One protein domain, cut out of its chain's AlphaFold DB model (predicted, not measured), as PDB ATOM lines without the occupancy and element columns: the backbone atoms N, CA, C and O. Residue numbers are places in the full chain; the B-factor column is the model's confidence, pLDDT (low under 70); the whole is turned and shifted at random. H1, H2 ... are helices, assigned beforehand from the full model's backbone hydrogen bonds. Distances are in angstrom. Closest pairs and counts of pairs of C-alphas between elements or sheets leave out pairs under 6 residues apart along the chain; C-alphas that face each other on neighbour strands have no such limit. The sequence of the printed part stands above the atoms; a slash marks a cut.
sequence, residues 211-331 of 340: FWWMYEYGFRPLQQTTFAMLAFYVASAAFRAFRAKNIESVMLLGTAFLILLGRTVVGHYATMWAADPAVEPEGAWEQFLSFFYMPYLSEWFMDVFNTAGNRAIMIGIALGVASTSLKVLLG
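This is residues 211 to 331 of the 340 residues of an uncharacterized protein of Planctomycetes bacterium (UniProt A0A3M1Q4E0). The model is an open, sparsely packed zigzag of three helices: the long H1 and the shorter H2 make a narrow V at their link, and the last part of H2 meets the first part of the very long H5 at a corner. Small helices H3 and H4, with the winding stretch 271 to 283, gather near that first end of H5 as a loose head, while residues 211 to 237 of H1 and 303 to 331, mostly H5, stick out as two arms. The printed part has 121 residues with five named helices, H1 to H5 in order along the chain, and no named strand; the class is all helix. It is only just extended, close to loose, with a radius of gyration of the C-alphas of 20.8 A, and elongated, spanning 64 by 41 by 37 A.

H1, residues 211 to 241, touches no helix, but it is close to H2, residues 247 to 262, without clearly touching it. Their closest C-alphas, of Ala 241 and Ser 249, are 7.9 A apart, and they run opposite ways at 36 degrees, only just a steep tilt. H3, residues 265 to 270, is close to H2 but not clearly touching, about perpendicular at 80 degrees; the closest C-alphas, of Leu 261 and Gly 267, are 4.9 A apart. H4, residues 284 to 290, is apart from H3. H5, residues 294 to 329, touches H2 through residues 258 to 262 of H2 and 294 to 301 of H5 alone. The closest C-alphas, of Gly 262 and Met 294, are 4.3 A apart, and the two run opposite ways at a steep tilt of 63 degrees. H5 also touches H3 with residues 294 to 295 alone; the C-alphas of Gly 267 and Met 294 are the closest, at 5.8 A. H4 and H5 are close but not clearly touching, their closest C-alphas, of Ser 290 and Tyr 296, being 7.4 A apart. H1 and H5 are apart. Each O i to N i+4 pair is within hydrogen-bond range in H2, H3 and H4, against 25 of 27 in H1 and 31 of 32 in H5.

H1 begins at C-alpha 211 (177.009, 101.976, 147.884) and measures 42.3 A. H2 measures 22.6 A, H3 8.7 A and H4 9.9 A. H5 runs 50.5 A from C-alpha 294 (191.785, 132.622, 126.580) to C-alpha 329 (176.010, 87.638, 109.767).

The C-alphas farthest apart, of Trp 273 and Gly 331, are separated by 64.4 A. The printed part has no cut. The link from H3 to H4 is long, with 13 residues. Confidence is under 70 at residues 211 to 213, 241 to 245, 275 and 277 to 278.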
ATOM      1  N   PHE A 211     176.615 102.002 149.294       64.25
ATOM      2  CA  PHE A 211     177.009 101.976 147.884       64.25
ATOM      3  C   PHE A 211     177.525 103.323 147.395       64.25
ATOM      4  O   PHE A 211     178.535 103.345 146.699       64.25
ATOM      5  N   TRP A 212     176.896 104.432 147.789       63.59
ATOM      6  CA  TRP A 212     177.410 105.769 147.499       63.59
ATOM      7  C   TRP A 212     178.786 105.983 148.136       63.59
ATOM      8  O   TRP A 212     179.683 106.462 147.459       63.59
ATOM      9  N   TRP A 213     179.004 105.552 149.384       69.88
ATOM     10  CA  TRP A 213     180.313 105.642 150.038       69.88
ATOM     11  C   TRP A 213     181.371 104.804 149.310       69.88
ATOM     12  O   TRP A 213     182.458 105.292 149.021       69.88
ATOM     13  N   MET A 214     181.055 103.555 148.958       71.00
ATOM     14  CA  MET A 214     181.972 102.690 148.211       71.00
ATOM     15  C   MET A 214     182.246 103.233 146.804       71.00
ATOM     16  O   MET A 214     183.363 103.125 146.302       71.00
ATOM     17  N   TYR A 215     181.247 103.839 146.166       73.56
ATOM     18  CA  TYR A 215     181.416 104.519 144.892       73.56
ATOM     19  C   TYR A 215     182.304 105.761 145.038       73.56
ATOM     20  O   TYR A 215     183.287 105.878 144.317       73.56
ATOM     21  N   GLU A 216     182.016 106.648 145.990       74.88
ATOM     22  CA  GLU A 216     182.697 107.934 146.172       74.88
ATOM     23  C   GLU A 216     184.119 107.787 146.725       74.88
ATOM     24  O   GLU A 216     185.010 108.521 146.315       74.88
ATOM     25  N   TYR A 217     184.354 106.824 147.621       83.06
ATOM     26  CA  TYR A 217     185.641 106.632 148.303       83.06
ATOM     27  C   TYR A 217     186.410 105.385 147.856       83.06
ATOM     28  O   TYR A 217     187.600 105.270 148.140       83.06
ATOM     29  N   GLY A 218     185.772 104.457 147.143       85.19
ATOM     30  CA  GLY A 218     186.433 103.296 146.544       85.19
ATOM     31  C   GLY A 218     186.603 103.465 145.040       85.19
ATOM     32  O   GLY A 218     187.719 103.593 144.540       85.19
ATOM     33  N   PHE A 219     185.492 103.484 144.304       83.44
ATOM     34  CA  PHE A 219     185.517 103.481 142.841       83.44
ATOM     35  C   PHE A 219     186.041 104.794 142.244       83.44
ATOM     36  O   PHE A 219     186.939 104.767 141.403       83.44
ATOM     37  N   ARG A 220     185.535 105.947 142.696       85.12
ATOM     38  CA  ARG A 220     185.918 107.273 142.192       85.12
ATOM     39  C   ARG A 220     187.414 107.556 142.341       85.12
ATOM     40  O   ARG A 220     188.019 107.948 141.344       85.12
ATOM     41  N   PRO A 221     188.052 107.326 143.505       92.25
ATOM     42  CA  PRO A 221     189.483 107.556 143.654       92.25
ATOM     43  C   PRO A 221     190.294 106.602 142.779       92.25
ATOM     44  O   PRO A 221     191.228 107.040 142.117       92.25
ATOM     45  N   LEU A 222     189.906 105.325 142.679       91.12
ATOM     46  CA  LEU A 222     190.561 104.380 141.768       91.12
ATOM     47  C   LEU A 222     190.461 104.847 140.310       91.12
ATOM     48  O   LEU A 222     191.473 104.890 139.610       91.12
ATOM     49  N   GLN A 223     189.288 105.297 139.871       90.75
ATOM     50  CA  GLN A 223     189.098 105.870 138.539       90.75
ATOM     51  C   GLN A 223     189.974 107.120 138.330       90.75
ATOM     52  O   GLN A 223     190.612 107.261 137.284       90.75
ATOM     53  N   GLN A 224     190.075 107.996 139.334       91.69
ATOM     54  CA  GLN A 224     190.971 109.156 139.306       91.69
ATOM     55  C   GLN A 224     192.448 108.752 139.216       91.69
ATOM     56  O   GLN A 224     193.192 109.389 138.474       91.69
ATOM     57  N   THR A 225     192.886 107.680 139.888       94.69
ATOM     58  CA  THR A 225     194.269 107.186 139.751       94.69
ATOM     59  C   THR A 225     194.558 106.697 138.335       94.69
ATOM     60  O   THR A 225     195.628 106.983 137.798       94.69
ATOM     61  N   THR A 226     193.599 106.030 137.684       92.56
ATOM     62  CA  THR A 226     193.732 105.636 136.276       92.56
ATOM     63  C   THR A 226     193.860 106.861 135.374       92.56
ATOM     64  O   THR A 226     194.763 106.904 134.539       92.56
ATOM     65  N   PHE A 227     193.032 107.891 135.574       82.06
ATOM     66  CA  PHE A 227     193.140 109.143 134.819       82.06
ATOM     67  C   PHE A 227     194.460 109.877 135.067       82.06
ATOM     68  O   PHE A 227     195.073 110.354 134.113       82.06
ATOM     69  N   ALA A 228     194.938 109.932 136.311       93.25
ATOM     70  CA  ALA A 228     196.216 110.552 136.649       93.25
ATOM     71  C   ALA A 228     197.395 109.822 135.986       93.25
ATOM     72  O   ALA A 228     198.270 110.460 135.399       93.25
ATOM     73  N   MET A 229     197.395 108.482 136.011       92.94
ATOM     74  CA  MET A 229     198.399 107.679 135.310       92.94
ATOM     75  C   MET A 229     198.341 107.907 133.796       92.94
ATOM     76  O   MET A 229     199.381 108.128 133.178       92.94
ATOM     77  N   LEU A 230     197.146 107.913 133.194       88.94
ATOM     78  CA  LEU A 230     196.975 108.207 131.768       88.94
ATOM     79  C   LEU A 230     197.517 109.593 131.410       88.94
ATOM     80  O   LEU A 230     198.280 109.709 130.454       88.94
ATOM     81  N   ALA A 231     197.194 110.624 132.193       85.69
ATOM     82  CA  ALA A 231     197.698 111.976 131.978       85.69
ATOM     83  C   ALA A 231     199.234 112.028 132.047       85.69
ATOM     84  O   ALA A 231     199.868 112.604 131.163       85.69
ATOM     85  N   PHE A 232     199.841 111.370 133.040       88.81
ATOM     86  CA  PHE A 232     201.297 111.279 133.163       88.81
ATOM     87  C   PHE A 232     201.943 110.580 131.957       88.81
ATOM     88  O   PHE A 232     202.907 111.097 131.386       88.81
ATOM     89  N   TYR A 233     201.413 109.430 131.533       88.38
ATOM     90  CA  TYR A 233     201.959 108.692 130.391       88.38
ATOM     91  C   TYR A 233     201.776 109.438 129.071       88.38
ATOM     92  O   TYR A 233     202.714 109.480 128.274       88.38
ATOM     93  N   VAL A 234     200.619 110.067 128.850       85.25
ATOM     94  CA  VAL A 234     200.366 110.898 127.666       85.25
ATOM     95  C   VAL A 234     201.317 112.091 127.649       85.25
ATOM     96  O   VAL A 234     201.975 112.308 126.636       85.25
ATOM     97  N   ALA A 235     201.481 112.810 128.764       81.75
ATOM     98  CA  ALA A 235     202.425 113.922 128.855       81.75
ATOM     99  C   ALA A 235     203.877 113.472 128.606       81.75
ATOM    100  O   ALA A 235     204.608 114.122 127.860       81.75
ATOM    101  N   SER A 236     204.293 112.328 129.165       86.44
ATOM    102  CA  SER A 236     205.634 111.758 128.959       86.44
ATOM    103  C   SER A 236     205.879 111.327 127.507       86.44
ATOM    104  O   SER A 236     206.947 111.587 126.942       86.44
ATOM    105  N   ALA A 237     204.893 110.679 126.877       82.25
ATOM    106  CA  ALA A 237     204.958 110.274 125.477       82.25
ATOM    107  C   ALA A 237     204.975 111.491 124.546       82.25
ATOM    108  O   ALA A 237     205.800 111.549 123.636       82.25
ATOM    109  N   ALA A 238     204.132 112.487 124.820       76.00
ATOM    110  CA  ALA A 238     204.059 113.730 124.068       76.00
ATOM    111  C   ALA A 238     205.381 114.507 124.155       76.00
ATOM    112  O   ALA A 238     205.956 114.836 123.124       76.00
ATOM    113  N   PHE A 239     205.952 114.684 125.353       76.06
ATOM    114  CA  PHE A 239     207.268 115.318 125.529       76.06
ATOM    115  C   PHE A 239     208.373 114.623 124.717       76.06
ATOM    116  O   PHE A 239     209.235 115.275 124.129       76.06
ATOM    117  N   ARG A 240     208.331 113.287 124.636       75.31
ATOM    118  CA  ARG A 240     209.273 112.499 123.830       75.31
ATOM    119  C   ARG A 240     209.035 112.658 122.326       75.31
ATOM    120  O   ARG A 240     210.006 112.759 121.581       75.31
ATOM    121  N   ALA A 241     207.776 112.694 121.892       68.12
ATOM    122  CA  ALA A 241     207.381 112.869 120.495       68.12
ATOM    123  C   ALA A 241     207.684 114.288 119.977       68.12
ATOM    124  O   ALA A 241     208.163 114.450 118.857       68.12
ATOM    125  N   PHE A 242     207.523 115.308 120.824       67.44
ATOM    126  CA  PHE A 242     207.790 116.714 120.502       67.44
ATOM    127  C   PHE A 242     209.277 117.076 120.413       67.44
ATOM    128  O   PHE A 242     209.616 118.198 120.045       67.44
ATOM    129  N   ARG A 243     210.193 116.133 120.682       64.75
ATOM    130  CA  ARG A 243     211.625 116.325 120.398       64.75
ATOM    131  C   ARG A 243     211.921 116.379 118.887       64.75
ATOM    132  O   ARG A 243     213.030 116.750 118.503       64.75
ATOM    133  N   ALA A 244     210.960 116.027 118.030       58.94
ATOM    134  CA  ALA A 244     211.071 116.159 116.581       58.94
ATOM    135  C   ALA A 244     210.784 117.602 116.118       58.94
ATOM    136  O   ALA A 244     209.724 118.158 116.384       58.94
ATOM    137  N   LYS A 245     211.721 118.198 115.367       66.56
ATOM    138  CA  LYS A 245     211.639 119.545 114.759       66.56
ATOM    139  C   LYS A 245     210.651 119.642 113.571       66.56
ATOM    140  O   LYS A 245     210.940 120.332 112.597       66.56
ATOM    141  N   ASN A 246     209.520 118.938 113.587       79.31
ATOM    142  CA  ASN A 246     208.528 119.066 112.512       79.31
ATOM    143  C   ASN A 246     207.499 120.167 112.836       79.31
ATOM    144  O   ASN A 246     207.148 120.408 113.991       79.31
ATOM    145  N   ILE A 247     207.038 120.865 111.792       81.56
ATOM    146  CA  ILE A 247     206.073 121.974 111.906       81.56
ATOM    147  C   ILE A 247     204.759 121.479 112.528       81.56
ATOM    148  O   ILE A 247     204.156 122.175 113.339       81.56
ATOM    149  N   GLU A 248     204.367 120.243 112.220       80.50
ATOM    150  CA  GLU A 248     203.166 119.590 112.746       80.50
ATOM    151  C   GLU A 248     203.193 119.439 114.277       80.50
ATOM    152  O   GLU A 248     202.215 119.781 114.939       80.50
ATOM    153  N   SER A 249     204.316 119.006 114.868       76.88
ATOM    154  CA  SER A 249     204.439 118.903 116.332       76.88
ATOM    155  C   SER A 249     204.431 120.265 117.007       76.88
ATOM    156  O   SER A 249     203.899 120.390 118.105       76.88
ATOM    157  N   VAL A 250     205.009 121.286 116.368       82.00
ATOM    158  CA  VAL A 250     204.992 122.659 116.893       82.00
ATOM    159  C   VAL A 250     203.572 123.217 116.879       82.00
ATOM    160  O   VAL A 250     203.158 123.823 117.864       82.00
ATOM    161  N   MET A 251     202.807 122.969 115.811       82.69
ATOM    162  CA  MET A 251     201.391 123.337 115.753       82.69
ATOM    163  C   MET A 251     200.592 122.619 116.841       82.69
ATOM    164  O   MET A 251     199.874 123.269 117.594       82.69
ATOM    165  N   LEU A 252     200.778 121.305 116.994       82.38
ATOM    166  CA  LEU A 252     200.069 120.520 118.005       82.38
ATOM    167  C   LEU A 252     200.416 120.970 119.431       82.38
ATOM    168  O   LEU A 252     199.522 121.139 120.258       82.38
ATOM    169  N   LEU A 253     201.698 121.208 119.715       79.38
ATOM    170  CA  LEU A 253     202.161 121.711 121.007       79.38
ATOM    171  C   LEU A 253     201.624 123.120 121.287       79.38
ATOM    172  O   LEU A 253     201.179 123.383 122.401       79.38
ATOM    173  N   GLY A 254     201.633 124.005 120.288       84.31
ATOM    174  CA  GLY A 254     201.085 125.355 120.397       84.31
ATOM    175  C   GLY A 254     199.591 125.338 120.711       84.31
ATOM    176  O   GLY A 254     199.154 125.978 121.663       84.31
ATOM    177  N   THR A 255     198.818 124.533 119.982       83.31
ATOM    178  CA  THR A 255     197.388 124.334 120.242       83.31
ATOM    179  C   THR A 255     197.140 123.762 121.639       83.31
ATOM    180  O   THR A 255     196.314 124.293 122.379       83.31
ATOM    181  N   ALA A 256     197.871 122.718 122.040       81.19
ATOM    182  CA  ALA A 256     197.729 122.115 123.364       81.19
ATOM    183  C   ALA A 256     198.066 123.107 124.489       81.19
ATOM    184  O   ALA A 256     197.352 123.173 125.487       81.19
ATOM    185  N   PHE A 257     199.120 123.905 124.316       81.69
ATOM    186  CA  PHE A 257     199.501 124.947 125.261       81.69
ATOM    187  C   PHE A 257     198.420 126.024 125.388       81.69
ATOM    188  O   PHE A 257     198.050 126.369 126.507       81.69
ATOM    189  N   LEU A 258     197.870 126.510 124.269       81.69
ATOM    190  CA  LEU A 258     196.798 127.509 124.277       81.69
ATOM    191  C   LEU A 258     195.554 127.007 125.023       81.69
ATOM    192  O   LEU A 258     195.044 127.701 125.899       81.69
ATOM    193  N   ILE A 259     195.123 125.776 124.732       81.75
ATOM    194  CA  ILE A 259     193.971 125.134 125.382       81.75
ATOM    195  C   ILE A 259     194.213 124.944 126.883       81.75
ATOM    196  O   ILE A 259     193.334 125.228 127.699       81.75
ATOM    197  N   LEU A 260     195.393 124.439 127.265       84.12
ATOM    198  CA  LEU A 260     195.739 124.235 128.672       84.12
ATOM    199  C   LEU A 260     195.752 125.566 129.421       84.12
ATOM    200  O   LEU A 260     195.204 125.657 130.515       84.12
ATOM    201  N   LEU A 261     196.322 126.608 128.819       84.12
ATOM    202  CA  LEU A 261     196.405 127.923 129.433       84.12
ATOM    203  C   LEU A 261     195.003 128.525 129.619       84.12
ATOM    204  O   LEU A 261     194.691 128.950 130.728       84.12
ATOM    205  N   GLY A 262     194.121 128.468 128.616       79.94
ATOM    206  CA  GLY A 262     192.762 129.012 128.733       79.94
ATOM    207  C   GLY A 262     191.798 128.225 129.624       79.94
ATOM    208  O   GLY A 262     190.787 128.776 130.049       79.94
ATOM    209  N   ARG A 263     192.123 126.978 129.993       78.50
ATOM    210  CA  ARG A 263     191.396 126.210 131.025       78.50
ATOM    211  C   ARG A 263     191.932 126.420 132.444       78.50
ATOM    212  O   ARG A 263     191.324 125.932 133.394       78.50
ATOM    213  N   THR A 264     193.055 127.117 132.609       86.19
ATOM    214  CA  THR A 264     193.644 127.392 133.928       86.19
ATOM    215  C   THR A 264     193.303 128.791 134.423       86.19
ATOM    216  O   THR A 264     193.104 129.724 133.647       86.19
ATOM    217  N   VAL A 265     193.338 128.954 135.747       82.19
ATOM    218  CA  VAL A 265     193.191 130.252 136.427       82.19
ATOM    219  C   VAL A 265     194.228 131.276 135.931       82.19
ATOM    220  O   VAL A 265     193.954 132.470 135.879       82.19
ATOM    221  N   VAL A 266     195.407 130.815 135.496       81.94
ATOM    222  CA  VAL A 266     196.459 131.673 134.931       81.94
ATOM    223  C   VAL A 266     196.011 132.319 133.619       81.94
ATOM    224  O   VAL A 266     196.266 133.502 133.414       81.94
ATOM    225  N   GLY A 267     195.315 131.582 132.750       79.12
ATOM    226  CA  GLY A 267     194.819 132.128 131.486       79.12
ATOM    227  C   GLY A 267     193.755 133.187 131.658       79.12
ATOM    228  O   GLY A 267     193.818 134.213 130.990       79.12
ATOM    229  N   HIS A 268     192.848 132.977 132.608       78.62
ATOM    230  CA  HIS A 268     191.833 133.958 132.971       78.62
ATOM    231  C   HIS A 268     192.456 135.318 133.313       78.62
ATOM    232  O   HIS A 268     192.129 136.331 132.696       78.62
ATOM    233  N   TYR A 269     193.420 135.332 134.237       81.69
ATOM    234  CA  TYR A 269     194.052 136.581 134.651       81.69
ATOM    235  C   TYR A 269     195.005 137.152 133.590       81.69
ATOM    236  O   TYR A 269     195.092 138.365 133.437       81.69
ATOM    237  N   ALA A 270     195.698 136.317 132.815       80.31
ATOM    238  CA  ALA A 270     196.632 136.794 131.793       80.31
ATOM    239  C   ALA A 270     195.947 137.526 130.626       80.31
ATOM    240  O   ALA A 270     196.582 138.366 129.990       80.31
ATOM    241  N   THR A 271     194.674 137.230 130.342       80.69
ATOM    242  CA  THR A 271     193.917 137.860 129.245       80.69
ATOM    243  C   THR A 271     192.780 138.764 129.689       80.69
ATOM    244  O   THR A 271     191.986 139.176 128.852       80.69
ATOM    245  N   MET A 272     192.730 139.147 130.967       75.62
ATOM    246  CA  MET A 272     191.748 140.125 131.466       75.62
ATOM    247  C   MET A 272     191.814 141.477 130.734       75.62
ATOM    248  O   MET A 272     190.843 142.218 130.700       75.62
ATOM    249  N   TRP A 273     192.962 141.801 130.130       78.06
ATOM    250  CA  TRP A 273     193.132 143.008 129.320       78.06
ATOM    251  C   TRP A 273     192.398 142.934 127.970       78.06
ATOM    252  O   TRP A 273     192.162 143.972 127.362       78.06
ATOM    253  N   ALA A 274     192.086 141.727 127.485       74.56
ATOM    254  CA  ALA A 274     191.443 141.495 126.192       74.56
ATOM    255  C   ALA A 274     189.910 141.454 126.294       74.56
ATOM    256  O   ALA A 274     189.231 141.834 125.343       74.56
ATOM    257  N   ALA A 275     189.365 141.023 127.435       69.62
ATOM    258  CA  ALA A 275     187.942 141.110 127.746       69.62
ATOM    259  C   ALA A 275     187.722 141.147 129.256       69.62
ATOM    260  O   ALA A 275     188.310 140.344 129.986       69.62
ATOM    261  N   ASP A 276     186.836 142.037 129.698       72.44
ATOM    262  CA  ASP A 276     186.323 142.017 131.060       72.44
ATOM    263  C   ASP A 276     185.210 140.956 131.159       72.44
ATOM    264  O   ASP A 276     184.189 141.080 130.482       72.44
ATOM    265  N   PRO A 277     185.367 139.899 131.975       68.31
ATOM    266  CA  PRO A 277     184.338 138.876 132.154       68.31
ATOM    267  C   PRO A 277     183.047 139.387 132.816       68.31
ATOM    268  O   PRO A 277     182.062 138.653 132.822       68.31
ATOM    269  N   ALA A 278     183.037 140.595 133.390       68.31
ATOM    270  CA  ALA A 278     181.864 141.185 134.034       68.31
ATOM    271  C   ALA A 278     181.015 142.076 133.108       68.31
ATOM    272  O   ALA A 278     179.935 142.506 133.517       68.31
ATOM    273  N   VAL A 279     181.482 142.367 131.888       72.12
ATOM    274  CA  VAL A 279     180.811 143.278 130.950       72.12
ATOM    275  C   VAL A 279     180.568 142.553 129.630       72.12
ATOM    276  O   VAL A 279     181.506 142.084 128.986       72.12
ATOM    277  N   GLU A 280     179.303 142.445 129.217       75.12
ATOM    278  CA  GLU A 280     178.974 141.901 127.899       75.12
ATOM    279  C   GLU A 280     179.454 142.871 126.804       75.12
ATOM    280  O   GLU A 280     179.187 144.069 126.894       75.12
ATOM    281  N   PRO A 281     180.178 142.399 125.773       76.56
ATOM    282  CA  PRO A 281     180.728 143.282 124.751       76.56
ATOM    283  C   PRO A 281     179.626 143.827 123.827       76.56
ATOM    284  O   PRO A 281     179.067 143.103 122.994       76.56
ATOM    285  N   GLU A 282     179.340 145.126 123.943       76.56
ATOM    286  CA  GLU A 282     178.267 145.808 123.203       76.56
ATOM    287  C   GLU A 282     178.719 146.275 121.803       76.56
ATOM    288  O   GLU A 282     177.904 146.408 120.886       76.56
ATOM    289  N   GLY A 283     180.027 146.491 121.601       82.25
ATOM    290  CA  GLY A 283     180.604 146.947 120.331       82.25
ATOM    291  C   GLY A 283     181.269 145.842 119.497       82.25
ATOM    292  O   GLY A 283     181.904 144.934 120.026       82.25
ATOM    293  N   ALA A 284     181.236 145.965 118.162       78.25
ATOM    294  CA  ALA A 284     181.869 145.002 117.243       78.25
ATOM    295  C   ALA A 284     183.384 144.819 117.479       78.25
ATOM    296  O   ALA A 284     183.931 143.738 117.266       78.25
ATOM    297  N   TRP A 285     184.071 145.871 117.935       76.12
ATOM    298  CA  TRP A 285     185.496 145.810 118.272       76.12
ATOM    299  C   TRP A 285     185.757 145.055 119.584       76.12
ATOM    300  O   TRP A 285     186.722 144.304 119.680       76.12
ATOM    301  N   GLU A 286     184.871 145.182 120.568       72.25
ATOM    302  CA  GLU A 286     184.965 144.478 121.854       72.25
ATOM    303  C   GLU A 286     184.604 142.998 121.705       72.25
ATOM    304  O   GLU A 286     185.252 142.142 122.302       72.25
ATOM    305  N   GLN A 287     183.652 142.678 120.825       74.56
ATOM    306  CA  GLN A 287     183.343 141.301 120.426       74.56
ATOM    307  C   GLN A 287     184.515 140.637 119.691       74.56
ATOM    308  O   GLN A 287     184.769 139.446 119.850       74.56
ATOM    309  N   PHE A 288     185.257 141.400 118.887       78.62
ATOM    310  CA  PHE A 288     186.465 140.894 118.243       78.62
ATOM    311  C   PHE A 288     187.597 140.655 119.253       78.62
ATOM    312  O   PHE A 288     188.287 139.641 119.173       78.62
ATOM    313  N   LEU A 289     187.792 141.556 120.219       76.81
ATOM    314  CA  LEU A 289     188.822 141.399 121.251       76.81
ATOM    315  C   LEU A 289     188.489 140.283 122.249       76.81
ATOM    316  O   LEU A 289     189.394 139.560 122.670       76.81
ATOM    317  N   SER A 290     187.204 140.061 122.541       74.62
ATOM    318  CA  SER A 290     186.767 138.968 123.409       74.62
ATOM    319  C   SER A 290     187.068 137.585 122.839       74.62
ATOM    320  O   SER A 290     187.315 136.662 123.608       74.62
ATOM    321  N   PHE A 291     187.206 137.437 121.519       74.19
ATOM    322  CA  PHE A 291     187.712 136.199 120.921       74.19
ATOM    323  C   PHE A 291     189.112 135.807 121.436       74.19
ATOM    324  O   PHE A 291     189.410 134.622 121.564       74.19
ATOM    325  N   PHE A 292     189.972 136.778 121.764       77.62
ATOM    326  CA  PHE A 292     191.325 136.521 122.277       77.62
ATOM    327  C   PHE A 292     191.373 136.260 123.787       77.62
ATOM    328  O   PHE A 292     192.431 135.905 124.316       77.62
ATOM    329  N   TYR A 293     190.250 136.405 124.491       77.62
ATOM    330  CA  TYR A 293     190.146 136.005 125.885       77.62
ATOM    331  C   TYR A 293     190.271 134.479 125.985       77.62
ATOM    332  O   TYR A 293     189.459 133.722 125.447       77.62
ATOM    333  N   MET A 294     191.331 134.018 126.651       79.44
ATOM    334  CA  MET A 294     191.785 132.622 126.580       79.44
ATOM    335  C   MET A 294     190.725 131.574 126.963       79.44
ATOM    336  O   MET A 294     190.711 130.512 126.325       79.44
ATOM    337  N   PRO A 295     189.824 131.824 127.935       78.69
ATOM    338  CA  PRO A 295     188.692 130.939 128.198       78.69
ATOM    339  C   PRO A 295     187.766 130.742 126.988       78.69
ATOM    340  O   PRO A 295     187.499 129.593 126.635       78.69
ATOM    341  N   TYR A 296     187.356 131.816 126.300       79.81
ATOM    342  CA  TYR A 296     186.489 131.725 125.115       79.81
ATOM    343  C   TYR A 296     187.199 131.059 123.937       79.81
ATOM    344  O   TYR A 296     186.617 130.219 123.255       79.81
ATOM    345  N   LEU A 297     188.484 131.355 123.728       79.88
ATOM    346  CA  LEU A 297     189.270 130.722 122.667       79.88
ATOM    347  C   LEU A 297     189.413 129.205 122.885       79.88
ATOM    348  O   LEU A 297     189.318 128.416 121.944       79.88
ATOM    349  N   SER A 298     189.598 128.781 124.139       80.69
ATOM    350  CA  SER A 298     189.651 127.361 124.511       80.69
ATOM    351  C   SER A 298     188.289 126.678 124.404       80.69
ATOM    352  O   SER A 298     188.218 125.498 124.060       80.69
ATOM    353  N   GLU A 299     187.212 127.399 124.710       82.62
ATOM    354  CA  GLU A 299     185.843 126.927 124.541       82.62
ATOM    355  C   GLU A 299     185.491 126.748 123.067       82.62
ATOM    356  O   GLU A 299     185.075 125.658 122.700       82.62
ATOM    357  N   TRP A 300     185.777 127.730 122.208       83.94
ATOM    358  CA  TRP A 300     185.592 127.625 120.758       83.94
ATOM    359  C   TRP A 300     186.348 126.432 120.169       83.94
ATOM    360  O   TRP A 300     185.792 125.654 119.390       83.94
ATOM    361  N   PHE A 301     187.609 126.243 120.573       83.06
ATOM    362  CA  PHE A 301     188.403 125.116 120.090       83.06
ATOM    363  C   PHE A 301     187.776 123.777 120.498       83.06
ATOM    364  O   PHE A 301     187.721 122.841 119.699       83.06
ATOM    365  N   MET A 302     187.273 123.684 121.728       83.06
ATOM    366  CA  MET A 302     186.582 122.490 122.202       83.06
ATOM    367  C   MET A 302     185.242 122.300 121.491       83.06
ATOM    368  O   MET A 302     184.990 121.227 120.957       83.06
ATOM    369  N   ASP A 303     184.401 123.319 121.413       84.56
ATOM    370  CA  ASP A 303     183.061 123.177 120.854       84.56
ATOM    371  C   ASP A 303     183.082 122.868 119.353       84.56
ATOM    372  O   ASP A 303     182.318 122.034 118.881       84.56
ATOM    373  N   VAL A 304     184.020 123.436 118.591       86.69
ATOM    374  CA  VAL A 304     184.130 123.148 117.155       86.69
ATOM    375  C   VAL A 304     184.889 121.844 116.908       86.69
ATOM    376  O   VAL A 304     184.349 120.911 116.309       86.69
ATOM    377  N   PHE A 305     186.143 121.739 117.363       84.19
ATOM    378  CA  PHE A 305     187.003 120.608 116.995       84.19
ATOM    379  C   PHE A 305     186.730 119.357 117.823       84.19
ATOM    380  O   PHE A 305     186.758 118.259 117.264       84.19
ATOM    381  N   ASN A 306     186.448 119.485 119.124       85.12
ATOM    382  CA  ASN A 306     186.127 118.316 119.945       85.12
ATOM    383  C   ASN A 306     184.771 117.746 119.527       85.12
ATOM    384  O   ASN A 306     184.670 116.546 119.293       85.12
ATOM    385  N   THR A 307     183.751 118.582 119.314       85.38
ATOM    386  CA  THR A 307     182.445 118.100 118.833       85.38
ATOM    387  C   THR A 307     182.546 117.469 117.446       85.38
ATOM    388  O   THR A 307     182.015 116.375 117.239       85.38
ATOM    389  N   ALA A 308     183.254 118.091 116.496       86.75
ATOM    390  CA  ALA A 308     183.468 117.505 115.172       86.75
ATOM    391  C   ALA A 308     184.240 116.175 115.246       86.75
ATOM    392  O   ALA A 308     183.829 115.185 114.638       86.75
ATOM    393  N   GLY A 309     185.320 116.130 116.031       86.00
ATOM    394  CA  GLY A 309     186.137 114.934 116.231       86.00
ATOM    395  C   GLY A 309     185.370 113.801 116.912       86.00
ATOM    396  O   GLY A 309     185.392 112.671 116.433       86.00
ATOM    397  N   ASN A 310     184.627 114.098 117.977       83.31
ATOM    398  CA  ASN A 310     183.808 113.127 118.694       83.31
ATOM    399  C   ASN A 310     182.716 112.548 117.779       83.31
ATOM    400  O   ASN A 310     182.547 111.333 117.710       83.31
ATOM    401  N   ARG A 311     182.046 113.385 116.973       83.44
ATOM    402  CA  ARG A 311     181.094 112.911 115.952       83.44
ATOM    403  C   ARG A 311     181.760 111.997 114.924       83.44
ATOM    404  O   ARG A 311     181.223 110.931 114.637       83.44
ATOM    405  N   ALA A 312     182.932 112.369 114.409       88.44
ATOM    406  CA  ALA A 312     183.672 111.542 113.455       88.44
ATOM    407  C   ALA A 312     184.082 110.185 114.056       88.44
ATOM    408  O   ALA A 312     183.911 109.150 113.411       88.44
ATOM    409  N   ILE A 313     184.561 110.172 115.305       86.25
ATOM    410  CA  ILE A 313     184.914 108.951 116.039       86.25
ATOM    411  C   ILE A 313     183.678 108.079 116.263       86.25
ATOM    412  O   ILE A 313     183.717 106.893 115.945       86.25
ATOM    413  N   MET A 314     182.576 108.642 116.764       82.06
ATOM    414  CA  MET A 314     181.337 107.896 117.003       82.06
ATOM    415  C   MET A 314     180.797 107.265 115.718       82.06
ATOM    416  O   MET A 314     180.458 106.084 115.718       82.06
ATOM    417  N   ILE A 315     180.775 108.014 114.611       82.75
ATOM    418  CA  ILE A 315     180.368 107.491 113.301       82.75
ATOM    419  C   ILE A 315     181.321 106.377 112.853       82.75
ATOM    420  O   ILE A 315     180.869 105.322 112.410       82.75
ATOM    421  N   GLY A 316     182.634 106.567 113.009       87.50
ATOM    422  CA  GLY A 316     183.638 105.558 112.672       87.50
ATOM    423  C   GLY A 316     183.476 104.263 113.472       87.50
ATOM    424  O   GLY A 316     183.495 103.177 112.892       87.50
ATOM    425  N   ILE A 317     183.253 104.365 114.784       82.31
ATOM    426  CA  ILE A 317     182.995 103.217 115.664       82.31
ATOM    427  C   ILE A 317     181.689 102.529 115.261       82.31
ATOM    428  O   ILE A 317     181.682 101.313 115.085       82.31
ATOM    429  N   ALA A 318     180.606 103.284 115.063       79.50
ATOM    430  CA  ALA A 318     179.311 102.734 114.669       79.50
ATOM    431  C   ALA A 318     179.400 101.967 113.340       79.50
ATOM    432  O   ALA A 318     178.944 100.827 113.246       79.50
ATOM    433  N   LEU A 319     180.062 102.545 112.332       83.50
ATOM    434  CA  LEU A 319     180.303 101.886 111.048       83.50
ATOM    435  C   LEU A 319     181.216 100.660 111.189       83.50
ATOM    436  O   LEU A 319     180.970  99.641 110.543       83.50
ATOM    437  N   GLY A 320     182.234 100.712 112.053       85.44
ATOM    438  CA  GLY A 320     183.110  99.575 112.347       85.44
ATOM    439  C   GLY A 320     182.371  98.405 113.007       85.44
ATOM    440  O   GLY A 320     182.539  97.251 112.600       85.44
ATOM    441  N   VAL A 321     181.496  98.694 113.973       81.19
ATOM    442  CA  VAL A 321     180.630  97.702 114.632       81.19
ATOM    443  C   VAL A 321     179.610  97.131 113.649       81.19
ATOM    444  O   VAL A 321     179.440  95.911 113.598       81.19
ATOM    445  N   ALA A 322     178.988  97.971 112.817       81.31
ATOM    446  CA  ALA A 322     178.062  97.529 111.775       81.31
ATOM    447  C   ALA A 322     178.765  96.625 110.746       81.31
ATOM    448  O   ALA A 322     178.253  95.559 110.404       81.31
ATOM    449  N   SER A 323     179.973  96.998 110.310       82.56
ATOM    450  CA  SER A 323     180.789  96.203 109.386       82.56
ATOM    451  C   SER A 323     181.172  94.847 109.981       82.56
ATOM    452  O   SER A 323     181.013  93.815 109.327       82.56
ATOM    453  N   THR A 324     181.621  94.823 111.237       81.81
ATOM    454  CA  THR A 324     181.992  93.580 111.933       81.81
ATOM    455  C   THR A 324     180.774  92.676 112.123       81.81
ATOM    456  O   THR A 324     180.827  91.488 111.811       81.81
ATOM    457  N   SER A 325     179.642  93.246 112.538       76.31
ATOM    458  CA  SER A 325     178.371  92.522 112.661       76.31
ATOM    459  C   SER A 325     177.931  91.922 111.324       76.31
ATOM    460  O   SER A 325     177.515  90.768 111.270       76.31
ATOM    461  N   LEU A 326     178.090  92.664 110.224       78.81
ATOM    462  CA  LEU A 326     177.760  92.186 108.883       78.81
ATOM    463  C   LEU A 326     178.665  91.025 108.441       78.81
ATOM    464  O   LEU A 326     178.164  90.052 107.880       78.81
ATOM    465  N   LYS A 327     179.974  91.078 108.725       77.94
ATOM    466  CA  LYS A 327     180.904  89.968 108.432       77.94
ATOM    467  C   LYS A 327     180.516  88.681 109.156       77.94
ATOM    468  O   LYS A 327     180.573  87.607 108.553       77.94
ATOM    469  N   VAL A 328     180.087  88.799 110.414       77.31
ATOM    470  CA  VAL A 328     179.596  87.672 111.216       77.31
ATOM    471  C   VAL A 328     178.271  87.142 110.657       77.31
ATOM    472  O   VAL A 328     178.128  85.936 110.463       77.31
ATOM    473  N   LEU A 329     177.319  88.021 110.320       72.62
ATOM    474  CA  LEU A 329     176.010  87.638 109.767       72.62
ATOM    475  C   LEU A 329     176.107  86.950 108.401       72.62
ATOM    476  O   LEU A 329     175.372  86.000 108.130       72.62
ATOM    477  N   LEU A 330     177.018  87.411 107.542       76.19
ATOM    478  CA  LEU A 330     177.278  86.801 106.237       76.19
ATOM    479  C   LEU A 330     178.096  85.503 106.341       76.19
ATOM    480  O   LEU A 330     178.317  84.841 105.328       76.19
ATOM    481  N   GLY A 331     178.534  85.123 107.548       71.06
ATOM    482  CA  GLY A 331     179.326  83.918 107.791       71.06
ATOM    483  C   GLY A 331     180.732  83.973 107.190       71.06
ATOM    484  O   GLY A 331     181.356  82.928 107.013       71.06
TER     485      GLY A 331